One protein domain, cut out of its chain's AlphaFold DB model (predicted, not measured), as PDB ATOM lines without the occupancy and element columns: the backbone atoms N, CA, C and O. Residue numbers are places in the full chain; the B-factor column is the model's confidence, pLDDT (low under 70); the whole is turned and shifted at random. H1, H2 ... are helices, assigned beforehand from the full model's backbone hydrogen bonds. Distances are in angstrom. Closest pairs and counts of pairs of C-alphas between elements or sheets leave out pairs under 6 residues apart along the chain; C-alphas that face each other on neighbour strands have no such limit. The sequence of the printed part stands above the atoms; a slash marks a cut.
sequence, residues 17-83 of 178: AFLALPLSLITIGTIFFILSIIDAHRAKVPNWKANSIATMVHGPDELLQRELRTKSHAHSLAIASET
ATOM      1  N   ALA A  17       7.661 -50.733 -17.887       84.88
ATOM      2  CA  ALA A  17       6.480 -50.137 -18.510       84.88
ATOM      3  C   ALA A  17       5.191 -50.332 -17.683       84.88
ATOM      4  O   ALA A  17       4.369 -49.424 -17.614       84.88
ATOM      5  N   PHE A  18       5.032 -51.481 -17.011       86.19
ATOM      6  CA  PHE A  18       3.869 -51.738 -16.151       86.19
ATOM      7  C   PHE A  18       3.931 -50.975 -14.835       86.19
ATOM      8  O   PHE A  18       2.888 -50.684 -14.262       86.19
ATOM      9  N   LEU A  19       5.133 -50.646 -14.361       90.19
ATOM     10  CA  LEU A  19       5.326 -49.862 -13.145       90.19
ATOM     11  C   LEU A  19       5.233 -48.355 -13.422       90.19
ATOM     12  O   LEU A  19       4.800 -47.596 -12.561       90.19
ATOM     13  N   ALA A  20       5.578 -47.932 -14.639       92.38
ATOM     14  CA  ALA A  20       5.509 -46.541 -15.062       92.38
ATOM     15  C   ALA A  20       4.082 -45.980 -15.000       92.38
ATOM     16  O   ALA A  20       3.908 -44.832 -14.613       92.38
ATOM     17  N   LEU A  21       3.068 -46.782 -15.331       91.31
ATOM     18  CA  LEU A  21       1.665 -46.357 -15.338       91.31
ATOM     19  C   LEU A  21       1.091 -46.046 -13.939       91.31
ATOM     20  O   LEU A  21       0.584 -44.943 -13.745       91.31
ATOM     21  N   PRO A  22       1.167 -46.937 -12.932       94.44
ATOM     22  CA  PRO A  22       0.738 -46.588 -11.581       94.44
ATOM     23  C   PRO A  22       1.619 -45.483 -10.980       94.44
ATOM     24  O   PRO A  22       1.105 -44.608 -10.288       94.44
ATOM     25  N   LEU A  23       2.923 -45.468 -11.276       95.81
ATOM     26  CA  LEU A  23       3.834 -44.442 -10.767       95.81
ATOM     27  C   LEU A  23       3.537 -43.049 -11.351       95.81
ATOM     28  O   LEU A  23       3.568 -42.052 -10.624       95.81
ATOM     29  N   SER A  24       3.206 -42.966 -12.641       95.94
ATOM     30  CA  SER A  24       2.807 -41.709 -13.279       95.94
ATOM     31  C   SER A  24       1.459 -41.229 -12.752       95.94
ATOM     32  O   SER A  24       1.307 -40.053 -12.437       95.94
ATOM     33  N   LEU A  25       0.500 -42.137 -12.562       96.62
ATOM     34  CA  LEU A  25      -0.807 -41.788 -12.016       96.62
ATOM     35  C   LEU A  25      -0.692 -41.229 -10.591       96.62
ATOM     36  O   LEU A  25      -1.318 -40.219 -10.276       96.62
ATOM     37  N   ILE A  26       0.149 -41.840  -9.750       97.44
ATOM     38  CA  ILE A  26       0.405 -41.357  -8.387       97.44
ATOM     39  C   ILE A  26       1.093 -39.993  -8.417       97.44
ATOM     40  O   ILE A  26       0.684 -39.093  -7.686       97.44
ATOM     41  N   THR A  27       2.116 -39.803  -9.253       97.81
ATOM     42  CA  THR A  27       2.829 -38.517  -9.322       97.81
ATOM     43  C   THR A  27       1.926 -37.398  -9.836       97.81
ATOM     44  O   THR A  27       1.843 -36.354  -9.191       97.81
ATOM     45  N   ILE A  28       1.170 -37.628 -10.912       97.94
ATOM     46  CA  ILE A  28       0.198 -36.663 -11.445       97.94
ATOM     47  C   ILE A  28      -0.889 -36.361 -10.409       97.94
ATOM     48  O   ILE A  28      -1.175 -35.193 -10.150       97.94
ATOM     49  N   GLY A  29      -1.459 -37.388  -9.773       97.25
ATOM     50  CA  GLY A  29      -2.474 -37.216  -8.733       97.25
ATOM     51  C   GLY A  29      -1.955 -36.425  -7.532       97.25
ATOM     52  O   GLY A  29      -2.643 -35.541  -7.028       97.25
ATOM     53  N   THR A  30      -0.711 -36.674  -7.119       97.69
ATOM     54  CA  THR A  30      -0.065 -35.948  -6.017       97.69
ATOM     55  C   THR A  30       0.159 -34.482  -6.380       97.69
ATOM     56  O   THR A  30      -0.159 -33.600  -5.585       97.69
ATOM     57  N   ILE A  31       0.650 -34.201  -7.590       97.81
ATOM     58  CA  ILE A  31       0.834 -32.829  -8.083       97.81
ATOM     59  C   ILE A  31      -0.512 -32.102  -8.134       97.81
ATOM     60  O   ILE A  31      -0.626 -30.993  -7.616       97.81
ATOM     61  N   PHE A  32      -1.537 -32.735  -8.705       97.06
ATOM     62  CA  PHE A  32      -2.886 -32.180  -8.764       97.06
ATOM     63  C   PHE A  32      -3.437 -31.877  -7.366       97.06
ATOM     64  O   PHE A  32      -3.986 -30.802  -7.141       97.06
ATOM     65  N   PHE A  33      -3.239 -32.781  -6.407       95.75
ATOM     66  CA  PHE A  33      -3.687 -32.590  -5.031       95.75
ATOM     67  C   PHE A  33      -2.969 -31.422  -4.342       95.75
ATOM     68  O   PHE A  33      -3.615 -30.589  -3.712       95.75
ATOM     69  N   ILE A  34      -1.647 -31.308  -4.508       96.44
ATOM     70  CA  ILE A  34      -0.866 -30.184  -3.973       96.44
ATOM     71  C   ILE A  34      -1.334 -28.865  -4.593       96.44
ATOM     72  O   ILE A  34      -1.578 -27.901  -3.866       96.44
ATOM     73  N   LEU A  35      -1.498 -28.820  -5.916       95.50
ATOM     74  CA  LEU A  35      -2.005 -27.635  -6.608       95.50
ATOM     75  C   LEU A  35      -3.410 -27.272  -6.129       95.50
ATOM     76  O   LEU A  35      -3.665 -26.102  -5.871       95.50
ATOM     77  N   SER A  36      -4.283 -28.258  -5.932       92.19
ATOM     78  CA  SER A  36      -5.630 -28.052  -5.399       92.19
ATOM     79  C   SER A  36      -5.609 -27.491  -3.976       92.19
ATOM     80  O   SER A  36      -6.385 -26.588  -3.675       92.19
ATOM     81  N   ILE A  37      -4.696 -27.944  -3.110       89.81
ATOM     82  CA  ILE A  37      -4.524 -27.377  -1.763       89.81
ATOM     83  C   ILE A  37      -4.041 -25.927  -1.840       89.81
ATOM     84  O   ILE A  37      -4.570 -25.065  -1.138       89.81
ATOM     85  N   ILE A  38      -3.039 -25.647  -2.677       92.62
ATOM     86  CA  ILE A  38      -2.506 -24.291  -2.849       92.62
ATOM     87  C   ILE A  38      -3.596 -23.364  -3.389       92.62
ATOM     88  O   ILE A  38      -3.748 -22.247  -2.894       92.62
ATOM     89  N   ASP A  39      -4.353 -23.823  -4.380       89.06
ATOM     90  CA  ASP A  39      -5.442 -23.068  -4.986       89.06
ATOM     91  C   ASP A  39      -6.577 -22.830  -3.986       89.06
ATOM     92  O   ASP A  39      -6.994 -21.691  -3.789       89.06
ATOM     93  N   ALA A  40      -6.978 -23.853  -3.227       85.00
ATOM     94  CA  ALA A  40      -7.956 -23.719  -2.149       85.00
ATOM     95  C   ALA A  40      -7.501 -22.720  -1.069       85.00
ATOM     96  O   ALA A  40      -8.301 -21.916  -0.582       85.00
ATOM     97  N   HIS A  41      -6.208 -22.721  -0.725       82.50
ATOM     98  CA  HIS A  41      -5.632 -21.772   0.226       82.50
ATOM     99  C   HIS A  41      -5.596 -20.341  -0.339       82.50
ATOM    100  O   HIS A  41      -5.897 -19.382   0.374       82.50
ATOM    101  N   ARG A  42      -5.263 -20.175  -1.626       83.12
ATOM    102  CA  ARG A  42      -5.253 -18.871  -2.316       83.12
ATOM    103  C   ARG A  42      -6.653 -18.297  -2.485       83.12
ATOM    104  O   ARG A  42      -6.853 -17.112  -2.232       83.12
ATOM    105  N   ALA A  43      -7.615 -19.136  -2.843       82.19
ATOM    106  CA  ALA A  43      -9.018 -18.776  -2.964       82.19
ATOM    107  C   ALA A  43      -9.697 -18.549  -1.599       82.19
ATOM    108  O   ALA A  43     -10.880 -18.215  -1.565       82.19
ATOM    109  N   LYS A  44      -8.956 -18.698  -0.480       72.12
ATOM    110  CA  LYS A  44      -9.460 -18.587   0.899       72.12
ATOM    111  C   LYS A  44     -10.772 -19.352   1.063       72.12
ATOM    112  O   LYS A  44     -11.690 -18.877   1.734       72.12
ATOM    113  N   VAL A  45     -10.879 -20.509   0.401       66.88
ATOM    114  CA  VAL A  45     -12.109 -21.292   0.445       66.88
ATOM    115  C   VAL A  45     -12.273 -21.712   1.899       66.88
ATOM    116  O   VAL A  45     -11.342 -22.299   2.460       66.88
ATOM    117  N   PRO A  46     -13.397 -21.370   2.549       62.06
ATOM    118  CA  PRO A  46     -13.611 -21.748   3.931       62.06
ATOM    119  C   PRO A  46     -13.419 -23.254   4.045       62.06
ATOM    120  O   PRO A  46     -14.038 -24.009   3.295       62.06
ATOM    121  N   ASN A  47     -12.528 -23.681   4.945       66.06
ATOM    122  CA  ASN A  47     -12.239 -25.091   5.169       66.06
ATOM    123  C   ASN A  47     -13.561 -25.793   5.454       66.06
ATOM    124  O   ASN A  47     -14.095 -25.687   6.557       66.06
ATOM    125  N   TRP A  48     -14.096 -26.502   4.462       59.88
ATOM    126  CA  TRP A  48     -15.408 -27.130   4.562       59.88
ATOM    127  C   TRP A  48     -15.458 -28.079   5.757       59.88
ATOM    128  O   TRP A  48     -16.503 -28.234   6.358       59.88
ATOM    129  N   LYS A  49     -14.323 -28.637   6.190       58.97
ATOM    130  CA  LYS A  49     -14.222 -29.479   7.385       58.97
ATOM    131  C   LYS A  49     -14.352 -28.715   8.715       58.97
ATOM    132  O   LYS A  49     -14.896 -29.260   9.665       58.97
ATOM    133  N   ALA A  50     -13.873 -27.472   8.792       62.41
ATOM    134  CA  ALA A  50     -13.997 -26.636   9.989       62.41
ATOM    135  C   ALA A  50     -15.346 -25.906  10.015       62.41
ATOM    136  O   ALA A  50     -16.034 -25.910  11.033       62.41
ATOM    137  N   ASN A  51     -15.767 -25.367   8.868       60.19
ATOM    138  CA  ASN A  51     -17.026 -24.647   8.761       60.19
ATOM    139  C   ASN A  51     -18.242 -25.569   8.692       60.19
ATOM    140  O   ASN A  51     -19.255 -25.164   9.221       60.19
ATOM    141  N   SER A  52     -18.193 -26.791   8.146       61.28
ATOM    142  CA  SER A  52     -19.374 -27.687   8.187       61.28
ATOM    143  C   SER A  52     -19.713 -28.154   9.599       61.28
ATOM    144  O   SER A  52     -20.885 -28.227   9.948       61.28
ATOM    145  N   ILE A  53     -18.704 -28.435  10.431       61.69
ATOM    146  CA  ILE A  53     -18.927 -28.782  11.837       61.69
ATOM    147  C   ILE A  53     -19.385 -27.538  12.598       61.69
ATOM    148  O   ILE A  53     -20.373 -27.610  13.320       61.69
ATOM    149  N   ALA A  54     -18.735 -26.389  12.396       62.06
ATOM    150  CA  ALA A  54     -19.153 -25.148  13.041       62.06
ATOM    151  C   ALA A  54     -20.569 -24.721  12.622       62.06
ATOM    152  O   ALA A  54     -21.351 -24.349  13.483       62.06
ATOM    153  N   THR A  55     -20.960 -24.844  11.351       62.62
ATOM    154  CA  THR A  55     -22.315 -24.489  10.903       62.62
ATOM    155  C   THR A  55     -23.368 -25.517  11.291       62.62
ATOM    156  O   THR A  55     -24.523 -25.152  11.487       62.62
ATOM    157  N   MET A  56     -22.998 -26.785  11.454       64.31
ATOM    158  CA  MET A  56     -23.898 -27.806  11.995       64.31
ATOM    159  C   MET A  56     -24.120 -27.626  13.503       64.31
ATOM    160  O   MET A  56     -25.220 -27.874  13.989       64.31
ATOM    161  N   VAL A  57     -23.097 -27.188  14.245       66.50
ATOM    162  CA  VAL A  57     -23.166 -27.010  15.705       66.50
ATOM    163  C   VAL A  57     -23.644 -25.602  16.097       66.50
ATOM    164  O   VAL A  57     -24.235 -25.444  17.161       66.50
ATOM    165  N   HIS A  58     -23.392 -24.568  15.289       65.62
ATOM    166  CA  HIS A  58     -23.698 -23.159  15.608       65.62
ATOM    167  C   HIS A  58     -24.647 -22.486  14.605       65.62
ATOM    168  O   HIS A  58     -25.017 -21.332  14.805       65.62
ATOM    169  N   GLY A  59     -25.093 -23.189  13.562       67.94
ATOM    170  CA  GLY A  59     -25.830 -22.572  12.460       67.94
ATOM    171  C   GLY A  59     -24.907 -21.798  11.505       67.94
ATOM    172  O   GLY A  59     -23.734 -21.573  11.811       67.94
ATOM    173  N   PRO A  60     -25.386 -21.440  10.301       66.62
ATOM    174  CA  PRO A  60     -24.607 -20.671   9.332       66.62
ATOM    175  C   PRO A  60     -24.068 -19.382   9.966       66.62
ATOM    176  O   PRO A  60     -24.831 -18.600  10.519       66.62
ATOM    177  N   ASP A  61     -22.753 -19.181   9.870       69.94
ATOM    178  CA  ASP A  61     -22.042 -18.037  10.444       69.94
ATOM    179  C   ASP A  61     -22.674 -16.703   9.990       69.94
ATOM    180  O   ASP A  61     -22.875 -16.464   8.793       69.94
ATOM    181  N   GLU A  62     -22.986 -15.825  10.945       69.31
ATOM    182  CA  GLU A  62     -23.634 -14.522  10.735       69.31
ATOM    183  C   GLU A  62     -22.852 -13.640   9.752       69.31
ATOM    184  O   GLU A  62     -23.435 -12.863   8.989       69.31
ATOM    185  N   LEU A  63     -21.523 -13.774   9.719       66.31
ATOM    186  CA  LEU A  63     -20.669 -13.060   8.766       66.31
ATOM    187  C   LEU A  63     -20.857 -13.568   7.331       66.31
ATOM    188  O   LEU A  63     -20.981 -12.766   6.404       66.31
ATOM    189  N   LEU A  64     -20.954 -14.888   7.150       68.69
ATOM    190  CA  LEU A  64     -21.235 -15.505   5.853       68.69
ATOM    191  C   LEU A  64     -22.640 -15.121   5.369       68.69
ATOM    192  O   LEU A  64     -22.834 -14.807   4.194       68.69
ATOM    193  N   GLN A  65     -23.618 -15.103   6.274       71.38
ATOM    194  CA  GLN A  65     -24.987 -14.728   5.939       71.38
ATOM    195  C   GLN A  65     -25.095 -13.250   5.547       71.38
ATOM    196  O   GLN A  65     -25.826 -12.918   4.612       71.38
ATOM    197  N   ARG A  66     -24.352 -12.359   6.215       73.81
ATOM    198  CA  ARG A  66     -24.275 -10.938   5.844       73.81
ATOM    199  C   ARG A  66     -23.642 -10.751   4.470       73.81
ATOM    200  O   ARG A  66     -24.226 -10.049   3.655       73.81
ATOM    201  N   GLU A  67     -22.535 -11.429   4.180       75.06
ATOM    202  CA  GLU A  67     -21.884 -11.398   2.860       75.06
ATOM    203  C   GLU A  67     -22.778 -11.943   1.736       75.06
ATOM    204  O   GLU A  67     -22.827 -11.395   0.633       75.06
ATOM    205  N   LEU A  68     -23.528 -13.014   2.000       74.12
ATOM    206  CA  LEU A  68     -24.482 -13.551   1.029       74.12
ATOM    207  C   LEU A  68     -25.680 -12.613   0.834       74.12
ATOM    208  O   LEU A  68     -26.122 -12.423  -0.301       74.12
ATOM    209  N   ARG A  69     -26.175 -11.972   1.902       76.56
ATOM    210  CA  ARG A  69     -27.238 -10.958   1.812       76.56
ATOM    211  C   ARG A  69     -26.780  -9.723   1.041       76.56
ATOM    212  O   ARG A  69     -27.517  -9.271   0.171       76.56
ATOM    213  N   THR A  70     -25.587  -9.187   1.294       75.56
ATOM    214  CA  THR A  70     -25.088  -7.994   0.582       75.56
ATOM    215  C   THR A  70     -24.898  -8.268  -0.907       75.56
ATOM    216  O   THR A  70     -25.332  -7.466  -1.735       75.56
ATOM    217  N   LYS A  71     -24.342  -9.432  -1.268       76.44
ATOM    218  CA  LYS A  71     -24.199  -9.853  -2.672       76.44
ATOM    219  C   LYS A  71     -25.547 -10.108  -3.346       76.44
ATOM    220  O   LYS A  71     -25.729  -9.712  -4.494       76.44
ATOM    221  N   SER A  72     -26.505 -10.703  -2.636       74.94
ATOM    222  CA  SER A  72     -27.876 -10.893  -3.124       74.94
ATOM    223  C   SER A  72     -28.579  -9.559  -3.391       74.94
ATOM    224  O   SER A  72     -29.156  -9.383  -4.464       74.94
ATOM    225  N   HIS A  73     -28.466  -8.592  -2.474       71.75
ATOM    226  CA  HIS A  73     -29.020  -7.252  -2.663       71.75
ATOM    227  C   HIS A  73     -28.379  -6.535  -3.856       71.75
ATOM    228  O   HIS A  73     -29.102  -6.014  -4.705       71.75
ATOM    229  N   ALA A  74     -27.051  -6.569  -3.983       72.12
ATOM    230  CA  ALA A  74     -26.350  -5.968  -5.118       72.12
ATOM    231  C   ALA A  74     -26.764  -6.596  -6.460       72.12
ATOM    232  O   ALA A  74     -27.018  -5.882  -7.427       72.12
ATOM    233  N   HIS A  75     -26.910  -7.923  -6.508       67.88
ATOM    234  CA  HIS A  75     -27.367  -8.631  -7.703       67.88
ATOM    235  C   HIS A  75     -28.834  -8.316  -8.042       67.88
ATOM    236  O   HIS A  75     -29.176  -8.148  -9.208       67.88
ATOM    237  N   SER A  76     -29.703  -8.170  -7.037       67.19
ATOM    238  CA  SER A  76     -31.097  -7.757  -7.257       67.19
ATOM    239  C   SER A  76     -31.215  -6.325  -7.786       67.19
ATOM    240  O   SER A  76     -32.049  -6.064  -8.646       67.19
ATOM    241  N   LEU A  77     -30.344  -5.414  -7.332       65.88
ATOM    242  CA  LEU A  77     -30.269  -4.050  -7.853       65.88
ATOM    243  C   LEU A  77     -29.724  -4.018  -9.281       65.88
ATOM    244  O   LEU A  77     -30.221  -3.241 -10.087       65.88
ATOM    245  N   ALA A  78     -28.759  -4.879  -9.610       62.88
ATOM    246  CA  ALA A  78     -28.264  -5.017 -10.976       62.88
ATOM    247  C   ALA A  78     -29.383  -5.483 -11.924       62.88
ATOM    248  O   ALA A  78     -29.652  -4.806 -12.914       62.88
ATOM    249  N   ILE A  79     -30.131  -6.532 -11.560       60.91
ATOM    250  CA  ILE A  79     -31.291  -7.000 -12.342       60.91
ATOM    251  C   ILE A  79     -32.382  -5.917 -12.437       60.91
ATOM    252  O   ILE A  79     -32.968  -5.716 -13.497       60.91
ATOM    253  N   ALA A  80     -32.645  -5.178 -11.355       57.81
ATOM    254  CA  ALA A  80     -33.613  -4.079 -11.369       57.81
ATOM    255  C   ALA A  80     -33.143  -2.879 -12.216       57.81
ATOM    256  O   ALA A  80     -33.965  -2.181 -12.806       57.81
ATOM    257  N   SER A  81     -31.830  -2.642 -12.313       56.66
ATOM    258  CA  SER A  81     -31.259  -1.611 -13.186       56.66
ATOM    259  C   SER A  81     -31.272  -2.008 -14.665       56.66
ATOM    260  O   SER A  81     -31.378  -1.139 -15.529       56.66
ATOM    261  N   GLU A  82     -31.230  -3.311 -14.962       55.03
ATOM    262  CA  GLU A  82     -31.406  -3.849 -16.318       55.03
ATOM    263  C   GLU A  82     -32.856  -3.709 -16.805       55.03
ATOM    264  O   GLU A  82     -33.092  -3.522 -18.001       55.03
ATOM    265  N   THR A  83     -33.840  -3.691 -15.897       55.97
ATOM    266  CA  THR A  83     -35.197  -3.210 -16.197       55.97
ATOM    267  C   THR A  83     -35.218  -1.684 -16.167       55.97
ATOM    268  O   THR A  83     -35.760  -1.069 -15.252       55.97
TER     269      THR A  83
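What this domain is: This is residues 17 to 83 of the 178 residues of an uncharacterized protein of Aureobasidium pullulans (UniProt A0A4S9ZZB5). This is an open chain of three helices set one after another, with no packed core: the long, straight H1 and the shorter H3 make two arms of a wide L, and the short H2 lies at the corner between them. No helix touches another. The printed part has 67 residues, with three named helices in the order H1, H2, H3 and no named strand, and its class is all helix. The whole is extended, with a radius of gyration of the C-alphas of 20.2 A, and its outline is flat, spanning 62 by 37 by 17 A.

How they stand to each other: Start with the longest helix, H1, residues 17 to 42; its residues 17 to 36 and 38 to 42 stand free. A tight link of 5 residues leads on to H2, residues 48 to 58, yet H1 and H2 are apart, with no C-alpha of the one within 8 A of the other. A tight link of 3 residues then leads to H3, residues 62 to 82, which stands free along its length. By the same test H2 and H3 are apart, and H1 and H3 are apart too. In the backbone of H3 every O i to N i+4 pair is within hydrogen-bond range, against 20 of 22 in H1 and 6 of 7 in H2.

Where its parts are: Find C-alpha 17 at (6.480, -50.137, -18.510); from there H1 runs 37.1 A to C-alpha 42 at (-5.253, -18.871, -2.316). H2 runs 14.4 A from Trp 48 to His 58. Look next at C-alpha 62, from which H3 runs 30.1 A to C-alpha 82 at (-31.406, -3.849, -16.318).

The domain as a whole: The two C-alphas farthest apart are those of Ala 17 and Thr 83, 62.8 A. The printed part has no cut, and neither link is long. The mean pLDDT of the printed part is 76.8; look for values under 70 at residues 45 to 64 and 75 to 83.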